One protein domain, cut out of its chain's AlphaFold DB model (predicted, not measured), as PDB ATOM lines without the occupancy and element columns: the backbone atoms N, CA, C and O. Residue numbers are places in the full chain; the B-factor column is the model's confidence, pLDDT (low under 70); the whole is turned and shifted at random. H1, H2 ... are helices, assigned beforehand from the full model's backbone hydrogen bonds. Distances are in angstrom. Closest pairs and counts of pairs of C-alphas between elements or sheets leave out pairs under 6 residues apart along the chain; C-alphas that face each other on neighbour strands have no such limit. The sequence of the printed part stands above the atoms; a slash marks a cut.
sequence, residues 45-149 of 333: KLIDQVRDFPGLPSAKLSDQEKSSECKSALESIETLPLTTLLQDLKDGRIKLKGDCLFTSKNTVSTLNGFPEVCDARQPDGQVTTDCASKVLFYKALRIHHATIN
ATOM      1  N   LYS A  45      41.540  -7.828  34.406       38.31
ATOM      2  CA  LYS A  45      42.734  -7.469  35.186       38.31
ATOM      3  C   LYS A  45      43.811  -6.792  34.328       38.31
ATOM      4  O   LYS A  45      44.200  -5.676  34.637       38.31
ATOM      5  N   LEU A  46      44.181  -7.383  33.187       34.28
ATOM      6  CA  LEU A  46      45.202  -6.821  32.288       34.28
ATOM      7  C   LEU A  46      44.830  -5.434  31.712       34.28
ATOM      8  O   LEU A  46      45.704  -4.725  31.232       34.28
ATOM      9  N   ILE A  47      43.553  -5.039  31.741       39.53
ATOM     10  CA  ILE A  47      43.096  -3.711  31.301       39.53
ATOM     11  C   ILE A  47      43.123  -2.719  32.471       39.53
ATOM     12  O   ILE A  47      43.601  -1.599  32.314       39.53
ATOM     13  N   ASP A  48      42.667  -3.134  33.657       38.66
ATOM     14  CA  ASP A  48      42.707  -2.303  34.865       38.66
ATOM     15  C   ASP A  48      44.128  -2.027  35.376       38.66
ATOM     16  O   ASP A  48      44.340  -1.004  36.026       38.66
ATOM     17  N   GLN A  49      45.076  -2.921  35.076       42.41
ATOM     18  CA  GLN A  49      46.469  -2.879  35.534       42.41
ATOM     19  C   GLN A  49      47.404  -2.064  34.621       42.41
ATOM     20  O   GLN A  49      48.382  -1.503  35.103       42.41
ATOM     21  N   VAL A  50      47.114  -1.937  33.319       51.41
ATOM     22  CA  VAL A  50      47.961  -1.188  32.361       51.41
ATOM     23  C   VAL A  50      47.448   0.250  32.203       51.41
ATOM     24  O   VAL A  50      47.223   0.762  31.102       51.41
ATOM     25  N   ARG A  51      47.221   0.911  33.343       49.78
ATOM     26  CA  ARG A  51      46.928   2.347  33.375       49.78
ATOM     27  C   ARG A  51      48.196   3.137  33.055       49.78
ATOM     28  O   ARG A  51      49.312   2.669  33.246       49.78
ATOM     29  N   ASP A  52      47.988   4.321  32.499       63.66
ATOM     30  CA  ASP A  52      48.991   5.379  32.342       63.66
ATOM     31  C   ASP A  52      50.222   5.080  31.464       63.66
ATOM     32  O   ASP A  52      51.138   5.894  31.424       63.66
ATOM     33  N   PHE A  53      50.205   4.015  30.646       71.50
ATOM     34  CA  PHE A  53      51.117   3.874  29.496       71.50
ATOM     35  C   PHE A  53      50.943   5.079  28.550       71.50
ATOM     36  O   PHE A  53      49.927   5.138  27.843       71.50
ATOM     37  N   PRO A  54      51.883   6.043  28.516       74.56
ATOM     38  CA  PRO A  54      51.652   7.327  27.883       74.56
ATOM     39  C   PRO A  54      51.918   7.244  26.384       74.56
ATOM     40  O   PRO A  54      52.485   6.276  25.866       74.56
ATOM     41  N   GLY A  55      51.508   8.283  25.668       79.88
ATOM     42  CA  GLY A  55      51.980   8.503  24.313       79.88
ATOM     43  C   GLY A  55      53.223   9.374  24.230       79.88
ATOM     44  O   GLY A  55      53.702   9.930  25.217       79.88
ATOM     45  N   LEU A  56      53.738   9.493  23.009       83.31
ATOM     46  CA  LEU A  56      54.770  10.467  22.678       83.31
ATOM     47  C   LEU A  56      54.193  11.894  22.774       83.31
ATOM     48  O   LEU A  56      53.041  12.094  22.384       83.31
ATOM     49  N   PRO A  57      54.983  12.904  23.193       82.12
ATOM     50  CA  PRO A  57      54.549  14.309  23.199       82.12
ATOM     51  C   PRO A  57      54.123  14.842  21.820       82.12
ATOM     52  O   PRO A  57      53.393  15.826  21.727       82.12
ATOM     53  N   SER A  58      54.587  14.202  20.746       86.31
ATOM     54  CA  SER A  58      54.147  14.418  19.370       86.31
ATOM     55  C   SER A  58      54.310  13.132  18.556       86.31
ATOM     56  O   SER A  58      55.204  12.326  18.822       86.31
ATOM     57  N   ALA A  59      53.439  12.930  17.566       87.06
ATOM     58  CA  ALA A  59      53.524  11.792  16.655       87.06
ATOM     59  C   ALA A  59      54.730  11.931  15.709       87.06
ATOM     60  O   ALA A  59      55.042  13.027  15.236       87.06
ATOM     61  N   LYS A  60      55.383  10.812  15.392       87.44
ATOM     62  CA  LYS A  60      56.591  10.740  14.553       87.44
ATOM     63  C   LYS A  60      56.337   9.929  13.283       87.44
ATOM     64  O   LYS A  60      57.133   9.082  12.884       87.44
ATOM     65  N   LEU A  61      55.212  10.230  12.641       84.88
ATOM     66  CA  LEU A  61      54.815   9.638  11.368       84.88
ATOM     67  C   LEU A  61      55.833   9.937  10.257       84.88
ATOM     68  O   LEU A  61      56.395  11.033  10.183       84.88
ATOM     69  N   SER A  62      56.003   8.986   9.343       81.69
ATOM     70  CA  SER A  62      56.701   9.190   8.066       81.69
ATOM     71  C   SER A  62      55.882  10.068   7.106       81.69
ATOM     72  O   SER A  62      54.673  10.228   7.271       81.69
ATOM     73  N   ASP A  63      56.500  10.635   6.065       80.50
ATOM     74  CA  ASP A  63      55.786  11.518   5.122       80.50
ATOM     75  C   ASP A  63      54.696  10.794   4.308       80.50
ATOM     76  O   ASP A  63      53.669  11.389   3.971       80.50
ATOM     77  N   GLN A  64      54.859   9.486   4.080       79.50
ATOM     78  CA  GLN A  64      53.825   8.618   3.506       79.50
ATOM     79  C   GLN A  64      52.622   8.445   4.455       79.50
ATOM     80  O   GLN A  64      51.479   8.395   4.014       79.50
ATOM     81  N   GLU A  65      52.855   8.387   5.767       81.06
ATOM     82  CA  GLU A  65      51.784   8.267   6.764       81.06
ATOM     83  C   GLU A  65      51.093   9.616   7.014       81.06
ATOM     84  O   GLU A  65      49.865   9.662   7.097       81.06
ATOM     85  N   LYS A  66      51.845  10.730   7.023       79.25
ATOM     86  CA  LYS A  66      51.306  12.107   7.086       79.25
ATOM     87  C   LYS A  66      50.366  12.447   5.923       79.25
ATOM     88  O   LYS A  66      49.521  13.324   6.080       79.25
ATOM     89  N   SER A  67      50.531  11.792   4.774       73.81
ATOM     90  CA  SER A  67      49.709  11.975   3.568       73.81
ATOM     91  C   SER A  67      48.598  10.924   3.407       73.81
ATOM     92  O   SER A  67      47.836  10.980   2.443       73.81
ATOM     93  N   SER A  68      48.465   9.989   4.353       79.06
ATOM     94  CA  SER A  68      47.447   8.932   4.322       79.06
ATOM     95  C   SER A  68      46.121   9.350   4.977       79.06
ATOM     96  O   SER A  68      46.109  10.119   5.940       79.06
ATOM     97  N   GLU A  69      45.002   8.740   4.559       79.31
ATOM     98  CA  GLU A  69      43.715   8.814   5.290       79.31
ATOM     99  C   GLU A  69      43.825   8.330   6.750       79.31
ATOM    100  O   GLU A  69      42.993   8.642   7.600       79.31
ATOM    101  N   CYS A  70      44.858   7.540   7.032       79.69
ATOM    102  CA  CYS A  70      45.103   6.856   8.290       79.69
ATOM    103  C   CYS A  70      45.813   7.722   9.335       79.69
ATOM    104  O   CYS A  70      45.888   7.325  10.499       79.69
ATOM    105  N   LYS A  71      46.301   8.906   8.931       85.00
ATOM    106  CA  LYS A  71      47.081   9.837   9.753       85.00
ATOM    107  C   LYS A  71      46.517   9.991  11.169       85.00
ATOM    108  O   LYS A  71      47.219   9.690  12.126       85.00
ATOM    109  N   SER A  72      45.252  10.395  11.306       84.19
ATOM    110  CA  SER A  72      44.646  10.686  12.616       84.19
ATOM    111  C   SER A  72      44.618   9.469  13.550       84.19
ATOM    112  O   SER A  72      44.873   9.622  14.739       84.19
ATOM    113  N   ALA A  73      44.374   8.262  13.028       83.12
ATOM    114  CA  ALA A  73      44.408   7.047  13.841       83.12
ATOM    115  C   ALA A  73      45.836   6.736  14.324       83.12
ATOM    116  O   ALA A  73      46.029   6.414  15.494       83.12
ATOM    117  N   LEU A  74      46.838   6.886  13.451       85.06
ATOM    118  CA  LEU A  74      48.249   6.690  13.799       85.06
ATOM    119  C   LEU A  74      48.748   7.740  14.809       85.06
ATOM    120  O   LEU A  74      49.415   7.379  15.779       85.06
ATOM    121  N   GLU A  75      48.371   9.013  14.640       88.81
ATOM    122  CA  GLU A  75      48.666  10.084  15.602       88.81
ATOM    123  C   GLU A  75      48.069   9.776  16.981       88.81
ATOM    124  O   GLU A  75      48.777   9.871  17.985       88.81
ATOM    125  N   SER A  76      46.807   9.338  17.050       88.44
ATOM    126  CA  SER A  76      46.169   8.953  18.314       88.44
ATOM    127  C   SER A  76      46.832   7.741  18.977       88.44
ATOM    128  O   SER A  76      47.019   7.740  20.192       88.44
ATOM    129  N   ILE A  77      47.231   6.723  18.210       86.50
ATOM    130  CA  ILE A  77      47.925   5.535  18.741       86.50
ATOM    131  C   ILE A  77      49.273   5.911  19.362       86.50
ATOM    132  O   ILE A  77      49.627   5.406  20.430       86.50
ATOM    133  N   GLU A  78      50.034   6.799  18.718       88.06
ATOM    134  CA  GLU A  78      51.324   7.250  19.237       88.06
ATOM    135  C   GLU A  78      51.168   8.173  20.449       88.06
ATOM    136  O   GLU A  78      51.868   7.966  21.440       88.06
ATOM    137  N   THR A  79      50.241   9.137  20.415       89.06
ATOM    138  CA  THR A  79      50.185  10.264  21.375       89.06
ATOM    139  C   THR A  79      49.215  10.096  22.550       89.06
ATOM    140  O   THR A  79      49.477  10.646  23.619       89.06
ATOM    141  N   LEU A  80      48.138   9.312  22.430       89.69
ATOM    142  CA  LEU A  80      47.192   9.125  23.539       89.69
ATOM    143  C   LEU A  80      47.690   8.077  24.548       89.69
ATOM    144  O   LEU A  80      48.278   7.072  24.132       89.69
ATOM    145  N   PRO A  81      47.416   8.233  25.857       88.19
ATOM    146  CA  PRO A  81      47.570   7.151  26.826       88.19
ATOM    147  C   PRO A  81      46.750   5.914  26.435       88.19
ATOM    148  O   PRO A  81      45.688   6.045  25.820       88.19
ATOM    149  N   LEU A  82      47.199   4.711  26.812       84.38
ATOM    150  CA  LEU A  82      46.501   3.464  26.452       84.38
ATOM    151  C   LEU A  82      45.035   3.458  26.917       84.38
ATOM    152  O   LEU A  82      44.155   3.032  26.173       84.38
ATOM    153  N   THR A  83      44.759   3.965  28.118       83.44
ATOM    154  CA  THR A  83      43.407   4.076  28.688       83.44
ATOM    155  C   THR A  83      42.491   4.950  27.828       83.44
ATOM    156  O   THR A  83      41.380   4.536  27.493       83.44
ATOM    157  N   THR A  84      42.970   6.124  27.406       87.94
ATOM    158  CA  THR A  84      42.259   7.023  26.485       87.94
ATOM    159  C   THR A  84      42.055   6.368  25.122       87.94
ATOM    160  O   THR A  84      40.943   6.387  24.606       87.94
ATOM    161  N   LEU A  85      43.086   5.719  24.572       86.62
ATOM    162  CA  LEU A  85      43.016   5.013  23.292       86.62
ATOM    163  C   LEU A  85      41.949   3.902  23.315       86.62
ATOM    164  O   LEU A  85      41.118   3.837  22.415       86.62
ATOM    165  N   LEU A  86      41.905   3.070  24.360       84.81
ATOM    166  CA  LEU A  86      40.886   2.020  24.504       84.81
ATOM    167  C   LEU A  86      39.466   2.594  24.656       84.81
ATOM    168  O   LEU A  86      38.521   2.039  24.091       84.81
ATOM    169  N   GLN A  87      39.305   3.715  25.364       84.88
ATOM    170  CA  GLN A  87      38.013   4.392  25.510       84.88
ATOM    171  C   GLN A  87      37.563   5.088  24.208       84.88
ATOM    172  O   GLN A  87      36.382   5.059  23.871       84.88
ATOM    173  N   ASP A  88      38.485   5.650  23.426       87.25
ATOM    174  CA  ASP A  88      38.199   6.239  22.111       87.25
ATOM    175  C   ASP A  88      37.813   5.184  21.063       87.25
ATOM    176  O   ASP A  88      36.978   5.454  20.197       87.25
ATOM    177  N   LEU A  89      38.370   3.973  21.157       82.06
ATOM    178  CA  LEU A  89      37.967   2.821  20.343       82.06
ATOM    179  C   LEU A  89      36.577   2.314  20.737       82.06
ATOM    180  O   LEU A  89      35.728   2.101  19.867       82.06
ATOM    181  N   LYS A  90      36.318   2.188  22.045       82.69
ATOM    182  CA  LYS A  90      35.003   1.835  22.601       82.69
ATOM    183  C   LYS A  90      33.907   2.783  22.107       82.69
ATOM    184  O   LYS A  90      32.885   2.336  21.587       82.69
ATOM    185  N   ASP A  91      34.155   4.085  22.214       83.94
ATOM    186  CA  ASP A  91      33.212   5.130  21.809       83.94
ATOM    187  C   ASP A  91      33.162   5.334  20.281       83.94
ATOM    188  O   ASP A  91      32.335   6.092  19.777       83.94
ATOM    189  N   GLY A  92      34.033   4.663  19.516       80.12
ATOM    190  CA  GLY A  92      34.122   4.783  18.059       80.12
ATOM    191  C   GLY A  92      34.655   6.131  17.558       80.12
ATOM    192  O   GLY A  92      34.480   6.435  16.376       80.12
ATOM    193  N   ARG A  93      35.300   6.923  18.431       84.06
ATOM    194  CA  ARG A  93      36.020   8.159  18.064       84.06
ATOM    195  C   ARG A  93      37.221   7.858  17.169       84.06
ATOM    196  O   ARG A  93      37.503   8.626  16.255       84.06
ATOM    197  N   ILE A  94      37.880   6.719  17.388       78.38
ATOM    198  CA  ILE A  94      38.951   6.194  16.532       78.38
ATOM    199  C   ILE A  94      38.440   4.954  15.790       78.38
ATOM    200  O   ILE A  94      37.746   4.117  16.364       78.38
ATOM    201  N   LYS A  95      38.817   4.815  14.512       74.12
ATOM    202  CA  LYS A  95      38.588   3.608  13.703       74.12
ATOM    203  C   LYS A  95      39.918   3.054  13.208       74.12
ATOM    204  O   LYS A  95      40.610   3.708  12.430       74.12
ATOM    205  N   LEU A  96      40.261   1.844  13.638       71.44
ATOM    206  CA  LEU A  96      41.509   1.173  13.273       71.44
ATOM    207  C   LEU A  96      41.297   0.292  12.042       71.44
ATOM    208  O   LEU A  96      41.259  -0.931  12.149       71.44
ATOM    209  N   LYS A  97      41.139   0.918  10.866       68.31
ATOM    210  CA  LYS A  97      41.047   0.164   9.608       68.31
ATOM    211  C   LYS A  97      42.305  -0.712   9.418       68.31
ATOM    212  O   LYS A  97      43.413  -0.279   9.738       68.31
ATOM    213  N   GLY A  98      42.167  -1.911   8.852       64.50
ATOM    214  CA  GLY A  98      43.295  -2.844   8.680       64.50
ATOM    215  C   GLY A  98      44.417  -2.358   7.753       64.50
ATOM    216  O   GLY A  98      45.588  -2.624   8.012       64.50
ATOM    217  N   ASP A  99      44.072  -1.606   6.708       67.31
ATOM    218  CA  ASP A  99      45.004  -0.932   5.793       67.31
ATOM    219  C   ASP A  99      45.814   0.175   6.490       67.31
ATOM    220  O   ASP A  99      46.987   0.373   6.175       67.31
ATOM    221  N   CYS A 100      45.230   0.836   7.491       68.06
ATOM    222  CA  CYS A 100      45.896   1.874   8.276       68.06
ATOM    223  C   CYS A 100      46.972   1.368   9.237       68.06
ATOM    224  O   CYS A 100      47.830   2.147   9.646       68.06
ATOM    225  N   LEU A 101      46.927   0.095   9.626       62.22
ATOM    226  CA  LEU A 101      47.781  -0.434  10.690       62.22
ATOM    227  C   LEU A 101      49.098  -1.028  10.172       62.22
ATOM    228  O   LEU A 101      50.092  -1.044  10.900       62.22
ATOM    229  N   PHE A 102      49.132  -1.528   8.934       61.94
ATOM    230  CA  PHE A 102      50.187  -2.440   8.476       61.94
ATOM    231  C   PHE A 102      50.869  -1.967   7.186       61.94
ATOM    232  O   PHE A 102      50.679  -2.521   6.105       61.94
ATOM    233  N   THR A 103      51.726  -0.953   7.323       49.59
ATOM    234  CA  THR A 103      52.556  -0.403   6.232       49.59
ATOM    235  C   THR A 103      53.698  -1.333   5.790       49.59
ATOM    236  O   THR A 103      54.235  -1.168   4.696       49.59
ATOM    237  N   SER A 104      54.049  -2.347   6.592       48.69
ATOM    238  CA  SER A 104      55.045  -3.379   6.268       48.69
ATOM    239  C   SER A 104      54.410  -4.778   6.262       48.69
ATOM    240  O   SER A 104      53.508  -5.070   7.044       48.69
ATOM    241  N   LYS A 105      54.882  -5.659   5.368       48.53
ATOM    242  CA  LYS A 105      54.341  -7.024   5.182       48.53
ATOM    243  C   LYS A 105      54.903  -8.066   6.159       48.53
ATOM    244  O   LYS A 105      54.475  -9.218   6.115       48.53
ATOM    245  N   ASN A 106      55.843  -7.684   7.025       51.81
ATOM    246  CA  ASN A 106      56.537  -8.592   7.948       51.81
ATOM    247  C   ASN A 106      55.930  -8.532   9.362       51.81
ATOM    248  O   ASN A 106      56.643  -8.519  10.363       51.81
ATOM    249  N   THR A 107      54.603  -8.444   9.449       55.09
ATOM    250  CA  THR A 107      53.883  -8.206  10.703       55.09
ATOM    251  C   THR A 107      54.042  -9.359  11.699       55.09
ATOM    252  O   THR A 107      53.970 -10.539  11.347       55.09
ATOM    253  N   VAL A 108      54.198  -9.014  12.980       58.06
ATOM    254  CA  VAL A 108      54.228  -9.968  14.099       58.06
ATOM    255  C   VAL A 108      52.932 -10.785  14.134       58.06
ATOM    256  O   VAL A 108      51.841 -10.221  14.072       58.06
ATOM    257  N   SER A 109      53.025 -12.110  14.299       60.47
ATOM    258  CA  SER A 109      51.844 -12.995  14.265       60.47
ATOM    259  C   SER A 109      50.774 -12.683  15.327       60.47
ATOM    260  O   SER A 109      49.599 -12.980  15.118       60.47
ATOM    261  N   THR A 110      51.157 -12.019  16.421       58.59
ATOM    262  CA  THR A 110      50.283 -11.459  17.468       58.59
ATOM    263  C   THR A 110      49.266 -10.451  16.922       58.59
ATOM    264  O   THR A 110      48.145 -10.357  17.425       58.59
ATOM    265  N   LEU A 111      49.641  -9.719  15.869       63.47
ATOM    266  CA  LEU A 111      48.841  -8.677  15.218       63.47
ATOM    267  C   LEU A 111      48.006  -9.223  14.038       63.47
ATOM    268  O   LEU A 111      47.289  -8.466  13.392       63.47
ATOM    269  N   ASN A 112      48.033 -10.536  13.777       65.25
ATOM    270  CA  ASN A 112      47.056 -11.166  12.886       65.25
ATOM    271  C   ASN A 112      45.636 -10.992  13.451       65.25
ATOM    272  O   ASN A 112      45.424 -11.116  14.663       65.25
ATOM    273  N   GLY A 113      44.662 -10.739  12.574       62.00
ATOM    274  CA  GLY A 113      43.262 -10.558  12.968       62.00
ATOM    275  C   GLY A 113      43.009  -9.307  13.822       62.00
ATOM    276  O   GLY A 113      42.070  -9.299  14.610       62.00
ATOM    277  N   PHE A 114      43.902  -8.309  13.787       68.75
ATOM    278  CA  PHE A 114      43.824  -7.133  14.659       68.75
ATOM    279  C   PHE A 114      42.528  -6.328  14.486       68.75
ATOM    280  O   PHE A 114      41.820  -6.181  15.486       68.75
ATOM    281  N   PRO A 115      42.198  -5.789  13.291       63.25
ATOM    282  CA  PRO A 115      40.987  -4.991  13.138       63.25
ATOM    283  C   PRO A 115      39.753  -5.850  13.409       63.25
ATOM    284  O   PRO A 115      38.875  -5.421  14.142       63.25
ATOM    285  N   GLU A 116      39.733  -7.110  12.963       65.44
ATOM    286  CA  GLU A 116      38.614  -8.029  13.179       65.44
ATOM    287  C   GLU A 116      38.339  -8.294  14.670       65.44
ATOM    288  O   GLU A 116      37.182  -8.381  15.073       65.44
ATOM    289  N   VAL A 117      39.376  -8.383  15.510       62.00
ATOM    290  CA  VAL A 117      39.246  -8.590  16.966       62.00
ATOM    291  C   VAL A 117      38.821  -7.322  17.721       62.00
ATOM    292  O   VAL A 117      38.233  -7.429  18.802       62.00
ATOM    293  N   CYS A 118      39.087  -6.134  17.174       68.44
ATOM    294  CA  CYS A 118      38.672  -4.856  17.762       68.44
ATOM    295  C   CYS A 118      37.312  -4.353  17.242       68.44
ATOM    296  O   CYS A 118      36.550  -3.771  18.013       68.44
ATOM    297  N   ASP A 119      36.968  -4.630  15.983       65.81
ATOM    298  CA  ASP A 119      35.649  -4.362  15.397       65.81
ATOM    299  C   ASP A 119      34.587  -5.377  15.869       65.81
ATOM    300  O   ASP A 119      33.390  -5.076  15.849       65.81
ATOM    301  N   ALA A 120      35.004  -6.551  16.370       57.22
ATOM    302  CA  ALA A 120      34.160  -7.521  17.074       57.22
ATOM    303  C   ALA A 120      33.706  -7.010  18.459       57.22
ATOM    304  O   ALA A 120      34.081  -7.539  19.511       57.22
ATOM    305  N   ARG A 121      32.867  -5.968  18.448       57.84
ATOM    306  CA  ARG A 121      32.205  -5.394  19.626       57.84
ATOM    307  C   ARG A 121      31.476  -6.477  20.420       57.84
ATOM    308  O   ARG A 121      30.686  -7.237  19.858       57.84
ATOM    309  N   GLN A 122      31.685  -6.511  21.737       57.59
ATOM    310  CA  GLN A 122      30.826  -7.307  22.615       57.59
ATOM    311  C   GLN A 122      29.394  -6.728  22.640       57.59
ATOM    312  O   GLN A 122      29.219  -5.541  22.348       57.59
ATOM    313  N   PRO A 123      28.358  -7.522  22.987       56.88
ATOM    314  CA  PRO A 123      26.961  -7.060  22.985       56.88
ATOM    315  C   PRO A 123      26.660  -5.874  23.916       56.88
ATOM    316  O   PRO A 123      25.649  -5.202  23.741       56.88
ATOM    317  N   ASP A 124      27.529  -5.614  24.893       66.38
ATOM    318  CA  ASP A 124      27.482  -4.493  25.838       66.38
ATOM    319  C   ASP A 124      28.399  -3.314  25.440       66.38
ATOM    320  O   ASP A 124      28.530  -2.337  26.177       66.38
ATOM    321  N   GLY A 125      29.062  -3.408  24.284       68.00
ATOM    322  CA  GLY A 125      30.024  -2.423  23.800       68.00
ATOM    323  C   GLY A 125      31.389  -2.452  24.496       68.00
ATOM    324  O   GLY A 125      32.153  -1.507  24.317       68.00
ATOM    325  N   GLN A 126      31.736  -3.474  25.287       70.50
ATOM    326  CA  GLN A 126      33.075  -3.559  25.884       70.50
ATOM    327  C   GLN A 126      34.158  -3.992  24.884       70.50
ATOM    328  O   GLN A 126      33.937  -4.806  23.982       70.50
ATOM    329  N   VAL A 127      35.368  -3.456  25.084       72.44
ATOM    330  CA  VAL A 127      36.580  -3.854  24.356       72.44
ATOM    331  C   VAL A 127      37.064  -5.199  24.897       72.44
ATOM    332  O   VAL A 127      37.183  -5.388  26.107       72.44
ATOM    333  N   THR A 128      37.345  -6.153  24.009       75.62
ATOM    334  CA  THR A 128      37.826  -7.483  24.414       75.62
ATOM    335  C   THR A 128      39.253  -7.409  24.974       75.62
ATOM    336  O   THR A 128      40.054  -6.588  24.530       75.62
ATOM    337  N   THR A 129      39.627  -8.307  25.895       73.06
ATOM    338  CA  THR A 129      41.029  -8.429  26.351       73.06
ATOM    339  C   THR A 129      41.993  -8.674  25.193       73.06
ATOM    340  O   THR A 129      43.108  -8.161  25.223       73.06
ATOM    341  N   ASP A 130      41.585  -9.434  24.174       74.56
ATOM    342  CA  ASP A 130      42.432  -9.706  23.009       74.56
ATOM    343  C   ASP A 130      42.662  -8.422  22.193       74.56
ATOM    344  O   ASP A 130      43.805  -8.092  21.889       74.56
ATOM    345  N   CYS A 131      41.619  -7.611  21.965       77.88
ATOM    346  CA  CYS A 131      41.771  -6.279  21.375       77.88
ATOM    347  C   CYS A 131      42.658  -5.376  22.243       77.88
ATOM    348  O   CYS A 131      43.613  -4.802  21.732       77.88
ATOM    349  N   ALA A 132      42.417  -5.284  23.555       78.69
ATOM    350  CA  ALA A 132      43.213  -4.426  24.435       78.69
ATOM    351  C   ALA A 132      44.701  -4.828  24.470       78.69
ATOM    352  O   ALA A 132      45.581  -3.971  24.374       78.69
ATOM    353  N   SER A 133      44.984  -6.134  24.508       76.88
ATOM    354  CA  SER A 133      46.346  -6.681  24.433       76.88
ATOM    355  C   SER A 133      47.001  -6.349  23.092       76.88
ATOM    356  O   SER A 133      48.142  -5.891  23.053       76.88
ATOM    357  N   LYS A 134      46.275  -6.535  21.982       79.38
ATOM    358  CA  LYS A 134      46.740  -6.182  20.634       79.38
ATOM    359  C   LYS A 134      47.024  -4.683  20.510       79.38
ATOM    360  O   LYS A 134      48.094  -4.326  20.024       79.38
ATOM    361  N   VAL A 135      46.127  -3.814  20.983       81.38
ATOM    362  CA  VAL A 135      46.287  -2.348  20.970       81.38
ATOM    363  C   VAL A 135      47.529  -1.918  21.759       81.38
ATOM    364  O   VAL A 135      48.296  -1.101  21.252       81.38
ATOM    365  N   LEU A 136      47.797  -2.520  22.928       81.94
ATOM    366  CA  LEU A 136      49.054  -2.322  23.668       81.94
ATOM    367  C   LEU A 136      50.281  -2.715  22.827       81.94
ATOM    368  O   LEU A 136      51.195  -1.904  22.682       81.94
ATOM    369  N   PHE A 137      50.302  -3.914  22.230       79.50
ATOM    370  CA  PHE A 137      51.418  -4.338  21.368       79.50
ATOM    371  C   PHE A 137      51.636  -3.393  20.184       79.50
ATOM    372  O   PHE A 137      52.777  -3.078  19.850       79.50
ATOM    373  N   TYR A 138      50.559  -2.924  19.553       81.75
ATOM    374  CA  TYR A 138      50.655  -2.019  18.415       81.75
ATOM    375  C   TYR A 138      51.152  -0.625  18.824       81.75
ATOM    376  O   TYR A 138      52.039  -0.083  18.164       81.75
ATOM    377  N   LYS A 139      50.674  -0.079  19.953       86.38
ATOM    378  CA  LYS A 139      51.199   1.166  20.536       86.38
ATOM    379  C   LYS A 139      52.694   1.052  20.849       86.38
ATOM    380  O   LYS A 139      53.467   1.915  20.435       86.38
ATOM    381  N   ALA A 140      53.107  -0.024  21.517       86.06
ATOM    382  CA  ALA A 140      54.505  -0.274  21.855       86.06
ATOM    383  C   ALA A 140      55.395  -0.388  20.603       86.06
ATOM    384  O   ALA A 140      56.472   0.204  20.555       86.06
ATOM    385  N   LEU A 141      54.926  -1.079  19.557       83.62
ATOM    386  CA  LEU A 141      55.640  -1.211  18.283       83.62
ATOM    387  C   LEU A 141      55.751   0.128  17.527       83.62
ATOM    388  O   LEU A 141      56.834   0.462  17.042       83.62
ATOM    389  N   ARG A 142      54.679   0.940  17.483       85.31
ATOM    390  CA  ARG A 142      54.735   2.314  16.943       85.31
ATOM    391  C   ARG A 142      55.765   3.160  17.687       85.31
ATOM    392  O   ARG A 142      56.626   3.755  17.049       85.31
ATOM    393  N   ILE A 143      55.718   3.173  19.022       87.44
ATOM    394  CA  ILE A 143      56.650   3.945  19.858       87.44
ATOM    395  C   ILE A 143      58.093   3.448  19.684       87.44
ATOM    396  O   ILE A 143      59.012   4.264  19.607       87.44
ATOM    397  N   HIS A 144      58.315   2.138  19.548       87.38
ATOM    398  CA  HIS A 144      59.633   1.589  19.240       87.38
ATOM    399  C   HIS A 144      60.188   2.125  17.909       87.38
ATOM    400  O   HIS A 144      61.289   2.675  17.895       87.38
ATOM    401  N   HIS A 145      59.429   2.031  16.812       85.81
ATOM    402  CA  HIS A 145      59.873   2.530  15.506       85.81
ATOM    403  C   HIS A 145      60.046   4.060  15.491       85.81
ATOM    404  O   HIS A 145      61.067   4.557  15.020       85.81
ATOM    405  N   ALA A 146      59.101   4.804  16.075       86.50
ATOM    406  CA  ALA A 146      59.152   6.261  16.219       86.50
ATOM    407  C   ALA A 146      60.400   6.759  16.970       86.50
ATOM    408  O   ALA A 146      60.893   7.853  16.694       86.50
ATOM    409  N   THR A 147      60.917   5.954  17.904       88.38
ATOM    410  CA  THR A 147      62.066   6.292  18.760       88.38
ATOM    411  C   THR A 147      63.340   5.523  18.399       88.38
ATOM    412  O   THR A 147      64.310   5.557  19.160       88.38
ATOM    413  N   ILE A 148      63.385   4.815  17.262       86.56
ATOM    414  CA  ILE A 148      64.465   3.856  16.955       86.56
ATOM    415  C   ILE A 148      65.856   4.510  16.917       86.56
ATOM    416  O   ILE A 148      66.816   3.944  17.436       86.56
ATOM    417  N   ASN A 149      65.935   5.741  16.403       86.44
ATOM    418  CA  ASN A 149      67.163   6.538  16.303       86.44
ATOM    419  C   ASN A 149      67.446   7.407  17.548       86.44
ATOM    420  O   ASN A 149      68.420   8.157  17.561       86.44
TER     421      ASN A 149
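Overview. This is residues 45 to 149 of the 333 residues of an uncharacterized protein of Bdellovibrio sp. 28-41-41 (UniProt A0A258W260). One long helix, H7, runs along the domain; H3 and H4 cross it on one side, H6 packs across its first half on another side, and little H1 sits near its start. Short H5 lies between H3 and H6, H2 lies at the far end beyond H3, and two long loops run round the outside. The printed part has 105 residues with seven named helices, H1 to H7 in chain order, and no named strand; the class is all helix. It is compact, with a radius of gyration of the C-alphas of 13.1 A and spans of 39 by 26 by 25 A.

Arrangement. Begin with the hub, H7, residues 129 to 146, which touches four helices. Its residues 139 to 143 touch H3, residues 71 to 79, about perpendicular at 89 degrees; the closest C-alphas, Ile 77 and Lys 139, are 5.7 A apart. Its residues 132 to 139 touch H4, residues 82 to 90, opposite ways at a steep tilt of 55 degrees, closest at C-alphas Leu 86 and Ala 132, 6.9 A. Its residues 130 to 134 touch H6, residues 114 to 119, opposite ways at a steep tilt of 50 degrees, closest at C-alphas Cys 118 and Cys 131, 5.0 A. Its residues 129 to 133 touch H1, residues 45 to 49, closest at C-alphas Ile 47 and Ala 132, 6.9 A. H5, residues 98 to 101, only just touches H3, with 3 pairs of C-alphas within 8 A, the closest being Leu 74 and Cys 100 at 7.7 A. H2, residues 63 to 66, is close to but not clearly touching H3; C-alphas Glu 65 and Lys 71 are closest, 5.8 A. Every O i to N i+4 pair is within hydrogen-bond range in H1, H3, H4, H6 and H7; H2 and H5 are too short for one.

Along the chain. Find C-alpha 129 at (41.029, -8.429, 26.351); from there H7 runs 25.4 A to C-alpha 146 at (59.152, 6.261, 16.219). H3 starts at C-alpha 71, (47.081, 9.837, 9.753), and is 12.0 A long; H4 is 12.2 A.

Size, cuts and confidence. The farthest C-alphas, Pro 123 and Asn 149, are 43.0 A apart. The printed part has no cut; the links H1 to H2 and H5 to H6 are long. Look for pLDDT under 70 at residues 45 to 52 and 97 to 125.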